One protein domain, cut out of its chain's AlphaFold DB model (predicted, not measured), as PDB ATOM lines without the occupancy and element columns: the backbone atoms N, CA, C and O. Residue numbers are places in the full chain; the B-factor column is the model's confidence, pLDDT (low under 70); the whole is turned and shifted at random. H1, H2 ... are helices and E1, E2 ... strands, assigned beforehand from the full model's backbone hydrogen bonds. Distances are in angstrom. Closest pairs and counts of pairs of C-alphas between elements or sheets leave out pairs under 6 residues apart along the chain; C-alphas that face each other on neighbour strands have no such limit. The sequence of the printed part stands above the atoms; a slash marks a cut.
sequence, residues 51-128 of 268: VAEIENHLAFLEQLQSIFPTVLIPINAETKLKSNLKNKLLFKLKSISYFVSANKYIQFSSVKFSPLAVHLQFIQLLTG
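What this domain is: This is residues 51 to 128 of the 268 residues of an uncharacterized protein of Labilibacter sediminis (UniProt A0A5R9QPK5). A narrow, antiparallel sheet of two long strands, E1 and E3, with the short strand E2 beside E3, is covered on one face by H1 and H2, while no named helix is on its other face. H3 follows E3 as an arm beyond the sheet and lengthens the whole at the end away from H2. The printed part has 78 residues, with three named helices and three named strands in the order H1, E1, H2, E2, E3, H3; the sheet's order is E1, E3, E2, and the class is mixed, helices and strands. It is loose, with a radius of gyration of the C-alphas of 14.9 A, and spans 49 by 23 by 15 A.

Where its parts are: H1, residues 51 to 67, begins at C-alpha 51 (-53.283, -22.213, -5.196) and is 24.8 A long. E1, residues 73 to 82, is also 24.8 A long. H2 holds residues 85 to 93, 11.9 A, and E2 holds residues 98 to 100, 7.0 A. E3, residues 105 to 112, measures 19.1 A and bends by 68 degrees at residue 109. H3, residues 115 to 127, 18.1 A, ends at C-alpha 127 (-17.054, -26.907, -11.477).

How they stand to each other: E3 is the inner strand of the sheet. E1 and E3 are antiparallel at 153 degrees, with N 75 and O 110 at 2.8 A, within hydrogen-bond range. E2 and E3 form a hairpin, antiparallel at 128 degrees, with N 99 and O 107 at 2.8 A. E1, H2 and E2 make a split strand-helix-strand unit, two strands running the same way with E3 between them; its crossover is right-handed. H1 is on the sheet at a height of 7.1 A, and the closest C-alphas of H1 and E3 are those of Leu 61 and Val 111, 7.1 A apart. H2 is on the same face at a height of 9.7 A and runs along the strands, at 7 degrees to E3 on the local plane. H1 and H2 are close but not clearly touching, the C-alphas of Val 51 and Phe 91 being closest at 8.0 A. H3 is not on the sheet and is apart from H1 and H2. In H1, H2 and H3 every O i to N i+4 pair is within hydrogen-bond range.

The domain as a whole: The two C-alphas farthest apart, those of Leu 85 and Thr 127, are 49.0 A apart. The printed part has no cut, and its five links between named elements are tight. The mean pLDDT of the printed part is 74.4; residues 51, 57, 61 to 72 and 113 to 128 are under 70, and the mean of H3 is 47.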
ATOM      1  N   VAL A  51     -54.066 -23.076  -6.103       69.62
ATOM      2  CA  VAL A  51     -53.283 -22.213  -5.196       69.62
ATOM      3  C   VAL A  51     -52.124 -22.961  -4.541       69.62
ATOM      4  O   VAL A  51     -51.066 -22.375  -4.356       69.62
ATOM      5  N   ALA A  52     -52.296 -24.251  -4.254       73.44
ATOM      6  CA  ALA A  52     -51.219 -25.083  -3.726       73.44
ATOM      7  C   ALA A  52     -50.068 -25.240  -4.738       73.44
ATOM      8  O   ALA A  52     -48.901 -25.232  -4.355       73.44
ATOM      9  N   GLU A  53     -50.378 -25.327  -6.037       72.25
ATOM     10  CA  GLU A  53     -49.359 -25.352  -7.095       72.25
ATOM     11  C   GLU A  53     -48.582 -24.035  -7.163       72.25
ATOM     12  O   GLU A  53     -47.363 -24.052  -7.315       72.25
ATOM     13  N   ILE A  54     -49.263 -22.899  -6.985       70.00
ATOM     14  CA  ILE A  54     -48.621 -21.578  -6.949       70.00
ATOM     15  C   ILE A  54     -47.696 -21.457  -5.728       70.00
ATOM     16  O   ILE A  54     -46.575 -20.980  -5.872       70.00
ATOM     17  N   GLU A  55     -48.118 -21.920  -4.546       72.06
ATOM     18  CA  GLU A  55     -47.284 -21.914  -3.330       72.06
ATOM     19  C   GLU A  55     -46.007 -22.743  -3.502       72.06
ATOM     20  O   GLU A  55     -44.910 -22.257  -3.228       72.06
ATOM     21  N   ASN A  56     -46.138 -23.974  -4.003       70.75
ATOM     22  CA  ASN A  56     -44.992 -24.849  -4.245       70.75
ATOM     23  C   ASN A  56     -44.037 -24.250  -5.282       70.75
ATOM     24  O   ASN A  56     -42.819 -24.317  -5.116       70.75
ATOM     25  N   HIS A  57     -44.587 -23.637  -6.331       69.88
ATOM     26  CA  HIS A  57     -43.793 -22.961  -7.345       69.88
ATOM     27  C   HIS A  57     -43.018 -21.775  -6.756       69.88
ATOM     28  O   HIS A  57     -41.821 -21.662  -6.991       69.88
ATOM     29  N   LEU A  58     -43.655 -20.932  -5.939       70.00
ATOM     30  CA  LEU A  58     -42.997 -19.785  -5.304       70.00
ATOM     31  C   LEU A  58     -41.869 -20.200  -4.354       70.00
ATOM     32  O   LEU A  58     -40.771 -19.661  -4.457       70.00
ATOM     33  N   ALA A  59     -42.103 -21.195  -3.495       71.62
ATOM     34  CA  ALA A  59     -41.076 -21.701  -2.581       71.62
ATOM     35  C   ALA A  59     -39.857 -22.266  -3.334       71.62
ATOM     36  O   ALA A  59     -38.712 -22.092  -2.917       71.62
ATOM     37  N   PHE A  60     -40.098 -22.924  -4.470       70.56
ATOM     38  CA  PHE A  60     -39.038 -23.402  -5.351       70.56
ATOM     39  C   PHE A  60     -38.265 -22.253  -6.013       70.56
ATOM     40  O   PHE A  60     -37.033 -22.283  -6.049       70.56
ATOM     41  N   LEU A  61     -38.964 -21.222  -6.500       63.75
ATOM     42  CA  LEU A  61     -38.323 -20.054  -7.102       63.75
ATOM     43  C   LEU A  61     -37.446 -19.297  -6.103       63.75
ATOM     44  O   LEU A  61     -36.355 -18.879  -6.474       63.75
ATOM     45  N   GLU A  62     -37.870 -19.168  -4.844       69.94
ATOM     46  CA  GLU A  62     -37.059 -18.549  -3.787       69.94
ATOM     47  C   GLU A  62     -35.766 -19.334  -3.523       69.94
ATOM     48  O   GLU A  62     -34.687 -18.742  -3.434       69.94
ATOM     49  N   GLN A  63     -35.843 -20.670  -3.466       66.62
ATOM     50  CA  GLN A  63     -34.657 -21.520  -3.325       66.62
ATOM     51  C   GLN A  63     -33.713 -21.357  -4.515       66.62
ATOM     52  O   GLN A  63     -32.525 -21.103  -4.319       66.62
ATOM     53  N   LEU A  64     -34.228 -21.428  -5.744       57.31
ATOM     54  CA  LEU A  64     -33.402 -21.218  -6.930       57.31
ATOM     55  C   LEU A  64     -32.808 -19.808  -6.973       57.31
ATOM     56  O   LEU A  64     -31.659 -19.659  -7.372       57.31
ATOM     57  N   GLN A  65     -33.550 -18.776  -6.569       66.12
ATOM     58  CA  GLN A  65     -33.071 -17.393  -6.598       66.12
ATOM     59  C   GLN A  65     -31.947 -17.167  -5.593       66.12
ATOM     60  O   GLN A  65     -31.030 -16.398  -5.874       66.12
ATOM     61  N   SER A  66     -31.982 -17.868  -4.458       64.56
ATOM     62  CA  SER A  66     -30.883 -17.847  -3.492       64.56
ATOM     63  C   SER A  66     -29.592 -18.457  -4.051       64.56
ATOM     64  O   SER A  66     -28.507 -17.999  -3.705       64.56
ATOM     65  N   ILE A  67     -29.709 -19.443  -4.947       54.44
ATOM     66  CA  ILE A  67     -28.571 -20.147  -5.553       54.44
ATOM     67  C   ILE A  67     -28.084 -19.418  -6.819       54.44
ATOM     68  O   ILE A  67     -26.883 -19.317  -7.049       54.44
ATOM     69  N   PHE A  68     -29.001 -18.858  -7.616       63.44
ATOM     70  CA  PHE A  68     -28.729 -18.274  -8.936       63.44
ATOM     71  C   PHE A  68     -29.292 -16.844  -9.087       63.44
ATOM     72  O   PHE A  68     -30.079 -16.574 -10.005       63.44
ATOM     73  N   PRO A  69     -28.899 -15.886  -8.224       59.34
ATOM     74  CA  PRO A  69     -29.541 -14.570  -8.136       59.34
ATOM     75  C   PRO A  69     -29.416 -13.726  -9.412       59.34
ATOM     76  O   PRO A  69     -30.236 -12.845  -9.651       59.34
ATOM     77  N   THR A  70     -28.404 -13.986 -10.242       54.34
ATOM     78  CA  THR A  70     -28.149 -13.266 -11.500       54.34
ATOM     79  C   THR A  70     -28.779 -13.922 -12.728       54.34
ATOM     80  O   THR A  70     -28.871 -13.283 -13.773       54.34
ATOM     81  N   VAL A  71     -29.233 -15.175 -12.621       59.22
ATOM     82  CA  VAL A  71     -29.868 -15.913 -13.730       59.22
ATOM     83  C   VAL A  71     -31.380 -15.759 -13.709       59.22
ATOM     84  O   VAL A  71     -32.035 -15.744 -14.755       59.22
ATOM     85  N   LEU A  72     -31.937 -15.656 -12.507       67.19
ATOM     86  CA  LEU A  72     -33.364 -15.512 -12.304       67.19
ATOM     87  C   LEU A  72     -33.725 -14.032 -12.338       67.19
ATOM     88  O   LEU A  72     -33.558 -13.304 -11.363       67.19
ATOM     89  N   ILE A  73     -34.225 -13.587 -13.487       74.62
ATOM     90  CA  ILE A  73     -34.667 -12.209 -13.674       74.62
ATOM     91  C   ILE A  73     -36.070 -12.098 -13.077       74.62
ATOM     92  O   ILE A  73     -36.988 -12.737 -13.599       74.62
ATOM     93  N   PRO A  74     -36.286 -11.307 -12.013       76.56
ATOM     94  CA  PRO A  74     -37.612 -11.152 -11.441       76.56
ATOM     95  C   PRO A  74     -38.565 -10.550 -12.477       76.56
ATOM     96  O   PRO A  74     -38.258  -9.557 -13.138       76.56
ATOM     97  N   ILE A  75     -39.737 -11.161 -12.612       83.19
ATOM     98  CA  ILE A  75     -40.821 -10.695 -13.475       83.19
ATOM     99  C   ILE A  75     -42.136 -10.701 -12.707       83.19
ATOM    100  O   ILE A  75     -42.316 -11.441 -11.744       83.19
ATOM    101  N   ASN A  76     -43.098  -9.916 -13.178       86.56
ATOM    102  CA  ASN A  76     -44.475 -10.025 -12.714       86.56
ATOM    103  C   ASN A  76     -45.225 -10.963 -13.662       86.56
ATOM    104  O   ASN A  76     -45.516 -10.589 -14.800       86.56
ATOM    105  N   ALA A  77     -45.515 -12.183 -13.212       84.25
ATOM    106  CA  ALA A  77     -46.297 -13.140 -13.983       84.25
ATOM    107  C   ALA A  77     -47.791 -12.847 -13.802       84.25
ATOM    108  O   ALA A  77     -48.288 -12.786 -12.678       84.25
ATOM    109  N   GLU A  78     -48.516 -12.656 -14.907       90.75
ATOM    110  CA  GLU A  78     -49.968 -12.472 -14.886       90.75
ATOM    111  C   GLU A  78     -50.689 -13.820 -14.870       90.75
ATOM    112  O   GLU A  78     -50.457 -14.689 -15.707       90.75
ATOM    113  N   THR A  79     -51.590 -13.994 -13.906       88.69
ATOM    114  CA  THR A  79     -52.463 -15.169 -13.833       88.69
ATOM    115  C   THR A  79     -53.723 -14.960 -14.668       88.69
ATOM    116  O   THR A  79     -54.160 -13.839 -14.915       88.69
ATOM    117  N   LYS A  80     -54.423 -16.055 -14.977       90.88
ATOM    118  CA  LYS A  80     -55.796 -15.999 -15.511       90.88
ATOM    119  C   LYS A  80     -56.846 -15.636 -14.445       90.88
ATOM    120  O   LYS A  80     -58.037 -15.553 -14.748       90.88
ATOM    121  N   LEU A  81     -56.447 -15.419 -13.187       89.56
ATOM    122  CA  LEU A  81     -57.361 -15.131 -12.084       89.56
ATOM    123  C   LEU A  81     -57.694 -13.637 -12.040       89.56
ATOM    124  O   LEU A  81     -56.832 -12.791 -11.811       89.56
ATOM    125  N   LYS A  82     -58.976 -13.295 -12.200       95.50
ATOM    126  CA  LYS A  82     -59.447 -11.912 -12.025       95.50
ATOM    127  C   LYS A  82     -59.250 -11.446 -10.580       95.50
ATOM    128  O   LYS A  82     -59.442 -12.211  -9.635       95.50
ATOM    129  N   SER A  83     -58.975 -10.158 -10.401       95.81
ATOM    130  CA  SER A  83     -58.715  -9.491  -9.116       95.81
ATOM    131  C   SER A  83     -59.980  -9.205  -8.283       95.81
ATOM    132  O   SER A  83     -60.164  -8.125  -7.713       95.81
ATOM    133  N   ASN A  84     -60.879 -10.187  -8.194       96.31
ATOM    134  CA  ASN A  84     -62.057 -10.118  -7.330       96.31
ATOM    135  C   ASN A  84     -61.689 -10.346  -5.848       96.31
ATOM    136  O   ASN A  84     -60.589 -10.796  -5.523       96.31
ATOM    137  N   LEU A  85     -62.616 -10.024  -4.936       95.50
ATOM    138  CA  LEU A  85     -62.392 -10.124  -3.488       95.50
ATOM    139  C   LEU A  85     -62.014 -11.548  -3.049       95.50
ATOM    140  O   LEU A  85     -61.118 -11.705  -2.227       95.50
ATOM    141  N   LYS A  86     -62.652 -12.572  -3.632       94.31
ATOM    142  CA  LYS A  86     -62.394 -13.986  -3.322       94.31
ATOM    143  C   LYS A  86     -60.934 -14.361  -3.592       94.31
ATOM    144  O   LYS A  86     -60.276 -14.895  -2.707       94.31
ATOM    145  N   ASN A  87     -60.419 -14.042  -4.778       92.62
ATOM    146  CA  ASN A  87     -59.046 -14.368  -5.165       92.62
ATOM    147  C   ASN A  87     -58.024 -13.538  -4.375       92.62
ATOM    148  O   ASN A  87     -57.026 -14.078  -3.914       92.62
ATOM    149  N   LYS A  88     -58.302 -12.251  -4.140       94.44
ATOM    150  CA  LYS A  88     -57.458 -11.393  -3.290       94.44
ATOM    151  C   LYS A  88     -57.341 -11.929  -1.863       94.44
ATOM    152  O   LYS A  88     -56.242 -12.019  -1.324       94.44
ATOM    153  N   LEU A  89     -58.471 -12.307  -1.260       92.62
ATOM    154  CA  LEU A  89     -58.504 -12.888   0.081       92.62
ATOM    155  C   LEU A  89     -57.740 -14.213   0.120       92.62
ATOM    156  O   LEU A  89     -56.998 -14.451   1.064       92.62
ATOM    157  N   LEU A  90     -57.885 -15.042  -0.913       90.31
ATOM    158  CA  LEU A  90     -57.198 -16.323  -1.022       90.31
ATOM    159  C   LEU A  90     -55.670 -16.163  -1.038       90.31
ATOM    160  O   LEU A  90     -54.996 -16.799  -0.236       90.31
ATOM    161  N   PHE A  91     -55.132 -15.266  -1.870       90.06
ATOM    162  CA  PHE A  91     -53.693 -14.969  -1.886       90.06
ATOM    163  C   PHE A  91     -53.220 -14.379  -0.550       90.06
ATOM    164  O   PHE A  91     -52.185 -14.785  -0.029       90.06
ATOM    165  N   LYS A  92     -54.016 -13.486   0.057       92.00
ATOM    166  CA  LYS A  92     -53.710 -12.901   1.370       92.00
ATOM    167  C   LYS A  92     -53.676 -13.948   2.489       92.00
ATOM    168  O   LYS A  92     -52.775 -13.905   3.317       92.00
ATOM    169  N   LEU A  93     -54.625 -14.888   2.514       89.44
ATOM    170  CA  LEU A  93     -54.668 -15.986   3.492       89.44
ATOM    171  C   LEU A  93     -53.464 -16.922   3.362       89.44
ATOM    172  O   LEU A  93     -53.014 -17.481   4.356       89.44
ATOM    173  N   LYS A  94     -52.941 -17.072   2.144       85.50
ATOM    174  CA  LYS A  94     -51.738 -17.854   1.859       85.50
ATOM    175  C   LYS A  94     -50.432 -17.074   2.006       85.50
ATOM    176  O   LYS A  94     -49.369 -17.622   1.755       85.50
ATOM    177  N   SER A  95     -50.493 -15.813   2.433       89.00
ATOM    178  CA  SER A  95     -49.320 -14.934   2.544       89.00
ATOM    179  C   SER A  95     -48.534 -14.786   1.230       89.00
ATOM    180  O   SER A  95     -47.337 -14.518   1.250       89.00
ATOM    181  N   ILE A  96     -49.203 -14.928   0.080       84.00
ATOM    182  CA  ILE A  96     -48.588 -14.744  -1.238       84.00
ATOM    183  C   ILE A  96     -48.695 -13.272  -1.624       84.00
ATOM    184  O   ILE A  96     -49.800 -12.737  -1.772       84.00
ATOM    185  N   SER A  97     -47.550 -12.621  -1.826       88.81
ATOM    186  CA  SER A  97     -47.501 -11.249  -2.338       88.81
ATOM    187  C   SER A  97     -48.032 -11.187  -3.769       88.81
ATOM    188  O   SER A  97     -47.640 -11.978  -4.626       88.81
ATOM    189  N   TYR A  98     -48.931 -10.239  -4.038       93.94
ATOM    190  CA  TYR A  98     -49.537 -10.078  -5.355       93.94
ATOM    191  C   TYR A  98     -49.783  -8.610  -5.714       93.94
ATOM    192  O   TYR A  98     -49.962  -7.749  -4.852       93.94
ATOM    193  N   PHE A  99     -49.874  -8.358  -7.016       94.50
ATOM    194  CA  PHE A  99     -50.243  -7.088  -7.630       94.50
ATOM    195  C   PHE A  99     -51.505  -7.266  -8.477       94.50
ATOM    196  O   PHE A  99     -51.921  -8.380  -8.798       94.50
ATOM    197  N   VAL A 100     -52.153  -6.158  -8.828       94.69
ATOM    198  CA  VAL A 100     -53.288  -6.168  -9.755       94.69
ATOM    199  C   VAL A 100     -52.847  -5.484 -11.037       94.69
ATOM    200  O   VAL A 100     -52.443  -4.325 -11.001       94.69
ATOM    201  N   SER A 101     -52.936  -6.193 -12.158       94.75
ATOM    202  CA  SER A 101     -52.587  -5.630 -13.458       94.75
ATOM    203  C   SER A 101     -53.591  -4.578 -13.922       94.75
ATOM    204  O   SER A 101     -54.726  -4.518 -13.438       94.75
ATOM    205  N   ALA A 102     -53.212  -3.789 -14.932       95.19
ATOM    206  CA  ALA A 102     -54.120  -2.848 -15.594       95.19
ATOM    207  C   ALA A 102     -55.394  -3.541 -16.127       95.19
ATOM    208  O   ALA A 102     -56.486  -2.974 -16.077       95.19
ATOM    209  N   ASN A 103     -55.277  -4.811 -16.530       95.75
ATOM    210  CA  ASN A 103     -56.378  -5.644 -17.018       95.75
ATOM    211  C   ASN A 103     -57.210  -6.287 -15.892       95.75
ATOM    212  O   ASN A 103     -58.086  -7.112 -16.154       95.75
ATOM    213  N   LYS A 104     -56.969  -5.904 -14.631       96.31
ATOM    214  CA  LYS A 104     -57.634  -6.422 -13.427       96.31
ATOM    215  C   LYS A 104     -57.396  -7.914 -13.175       96.31
ATOM    216  O   LYS A 104     -58.243  -8.541 -12.532       96.31
ATOM    217  N   TYR A 105     -56.266  -8.471 -13.601       95.38
ATOM    218  CA  TYR A 105     -55.836  -9.825 -13.234       95.38
ATOM    219  C   TYR A 105     -54.843  -9.794 -12.068       95.38
ATOM    220  O   TYR A 105     -54.216  -8.768 -11.803       95.38
ATOM    221  N   ILE A 106     -54.751 -10.897 -11.323       93.31
ATOM    222  CA  ILE A 106     -53.753 -11.060 -10.262       93.31
ATOM    223  C   ILE A 106     -52.397 -11.324 -10.921       93.31
ATOM    224  O   ILE A 106     -52.271 -12.249 -11.724       93.31
ATOM    225  N   GLN A 107     -51.401 -10.519 -10.570       93.50
ATOM    226  CA  GLN A 107     -49.997 -10.731 -10.900       93.50
ATOM    227  C   GLN A 107     -49.234 -11.121  -9.638       93.50
ATOM    228  O   GLN A 107     -49.568 -10.652  -8.553       93.50
ATOM    229  N   PHE A 108     -48.205 -11.946  -9.763       88.00
ATOM    230  CA  PHE A 108     -47.318 -12.278  -8.651       88.00
ATOM    231  C   PHE A 108     -45.860 -12.192  -9.093       88.00
ATOM    232  O   PHE A 108     -45.557 -12.270 -10.288       88.00
ATOM    233  N   SER A 109     -44.965 -12.001  -8.127       81.69
ATOM    234  CA  SER A 109     -43.528 -12.020  -8.377       81.69
ATOM    235  C   SER A 109     -43.107 -13.436  -8.754       81.69
ATOM    236  O   SER A 109     -43.257 -14.372  -7.978       81.69
ATOM    237  N   SER A 110     -42.617 -13.586  -9.972       80.44
ATOM    238  CA  SER A 110     -42.041 -14.811 -10.511       80.44
ATOM    239  C   SER A 110     -40.646 -14.488 -11.037       80.44
ATOM    240  O   SER A 110     -40.148 -13.372 -10.878       80.44
ATOM    241  N   VAL A 111     -40.005 -15.451 -11.681       76.94
ATOM    242  CA  VAL A 111     -38.705 -15.259 -12.309       76.94
ATOM    243  C   VAL A 111     -38.742 -15.799 -13.727       76.94
ATOM    244  O   VAL A 111     -39.289 -16.864 -14.005       76.94
ATOM    245  N   LYS A 112     -38.155 -15.038 -14.642       73.88
ATOM    246  CA  LYS A 112     -37.836 -15.484 -15.988       73.88
ATOM    247  C   LYS A 112     -36.389 -15.927 -15.977       73.88
ATOM    248  O   LYS A 112     -35.525 -15.216 -15.472       73.88
ATOM    249  N   PHE A 113     -36.122 -17.066 -16.587       61.03
ATOM    250  CA  PHE A 113     -34.761 -17.529 -16.780       61.03
ATOM    251  C   PHE A 113     -34.601 -18.130 -18.167       61.03
ATOM    252  O   PHE A 113     -35.561 -18.609 -18.771       61.03
ATOM    253  N   SER A 114     -33.376 -18.072 -18.679       56.72
ATOM    254  CA  SER A 114     -32.981 -18.866 -19.836       56.72
ATOM    255  C   SER A 114     -32.567 -20.243 -19.324       56.72
ATOM    256  O   SER A 114     -31.685 -20.299 -18.461       56.72
ATOM    257  N   PRO A 115     -33.155 -21.345 -19.829       49.22
ATOM    258  CA  PRO A 115     -32.702 -22.685 -19.486       49.22
ATOM    259  C   PRO A 115     -31.189 -22.815 -19.664       49.22
ATOM    260  O   PRO A 115     -30.514 -23.260 -18.745       49.22
ATOM    261  N   LEU A 116     -30.630 -22.316 -20.769       44.34
ATOM    262  CA  LEU A 116     -29.187 -22.326 -21.017       44.34
ATOM    263  C   LEU A 116     -28.391 -21.578 -19.933       44.34
ATOM    264  O   LEU A 116     -27.364 -22.071 -19.484       44.34
ATOM    265  N   ALA A 117     -28.871 -20.422 -19.463       47.03
ATOM    266  CA  ALA A 117     -28.183 -19.651 -18.423       47.03
ATOM    267  C   ALA A 117     -28.219 -20.340 -17.048       47.03
ATOM    268  O   ALA A 117     -27.235 -20.275 -16.313       47.03
ATOM    269  N   VAL A 118     -29.318 -21.031 -16.716       49.81
ATOM    270  CA  VAL A 118     -29.402 -21.856 -15.496       49.81
ATOM    271  C   VAL A 118     -28.443 -23.030 -15.600       49.81
ATOM    272  O   VAL A 118     -27.696 -23.268 -14.663       49.81
ATOM    273  N   HIS A 119     -28.397 -23.710 -16.747       50.53
ATOM    274  CA  HIS A 119     -27.493 -24.839 -16.964       50.53
ATOM    275  C   HIS A 119     -26.017 -24.423 -16.910       50.53
ATOM    276  O   HIS A 119     -25.232 -25.094 -16.253       50.53
ATOM    277  N   LEU A 120     -25.640 -23.296 -17.521       44.75
ATOM    278  CA  LEU A 120     -24.267 -22.782 -17.461       44.75
ATOM    279  C   LEU A 120     -23.859 -22.385 -16.040       44.75
ATOM    280  O   LEU A 120     -22.743 -22.691 -15.631       44.75
ATOM    281  N   GLN A 121     -24.755 -21.771 -15.260       52.66
ATOM    282  CA  GLN A 121     -24.473 -21.495 -13.849       52.66
ATOM    283  C   GLN A 121     -24.460 -22.750 -12.980       52.66
ATOM    284  O   GLN A 121     -23.700 -22.802 -12.021       52.66
ATOM    285  N   PHE A 122     -25.252 -23.766 -13.314       48.41
ATOM    286  CA  PHE A 122     -25.215 -25.052 -12.626       48.41
ATOM    287  C   PHE A 122     -23.880 -25.754 -12.874       48.41
ATOM    288  O   PHE A 122     -23.242 -26.206 -11.932       48.41
ATOM    289  N   ILE A 123     -23.417 -25.764 -14.126       46.94
ATOM    290  CA  ILE A 123     -22.088 -26.257 -14.491       46.94
ATOM    291  C   ILE A 123     -21.028 -25.453 -13.739       46.94
ATOM    292  O   ILE A 123     -20.206 -26.054 -13.069       46.94
ATOM    293  N   GLN A 124     -21.100 -24.121 -13.739       46.03
ATOM    294  CA  GLN A 124     -20.153 -23.246 -13.039       46.03
ATOM    295  C   GLN A 124     -20.137 -23.435 -11.510       46.03
ATOM    296  O   GLN A 124     -19.086 -23.313 -10.888       46.03
ATOM    297  N   LEU A 125     -21.288 -23.729 -10.897       46.19
ATOM    298  CA  LEU A 125     -21.422 -24.028  -9.468       46.19
ATOM    299  C   LEU A 125     -20.849 -25.409  -9.122       46.19
ATOM    300  O   LEU A 125     -20.276 -25.583  -8.052       46.19
ATOM    301  N   LEU A 126     -21.005 -26.385 -10.020       42.88
ATOM    302  CA  LEU A 126     -20.463 -27.735  -9.856       42.88
ATOM    303  C   LEU A 126     -18.963 -27.810 -10.176       42.88
ATOM    304  O   LEU A 126     -18.276 -28.677  -9.647       42.88
ATOM    305  N   THR A 127     -18.453 -26.912 -11.023       43.53
ATOM    306  CA  THR A 127     -17.054 -26.907 -11.477       43.53
ATOM    307  C   THR A 127     -16.160 -25.897 -10.758       43.53
ATOM    308  O   THR A 127     -14.959 -25.879 -11.024       43.53
ATOM    309  N   GLY A 128     -16.689 -25.067  -9.848       37.28
ATOM    310  CA  GLY A 128     -15.919 -23.992  -9.221       37.28
ATOM    311  C   GLY A 128     -16.098 -23.849  -7.709       37.28
ATOM    312  O   GLY A 128     -17.124 -23.354  -7.243       37.28
TER     313      GLY A 128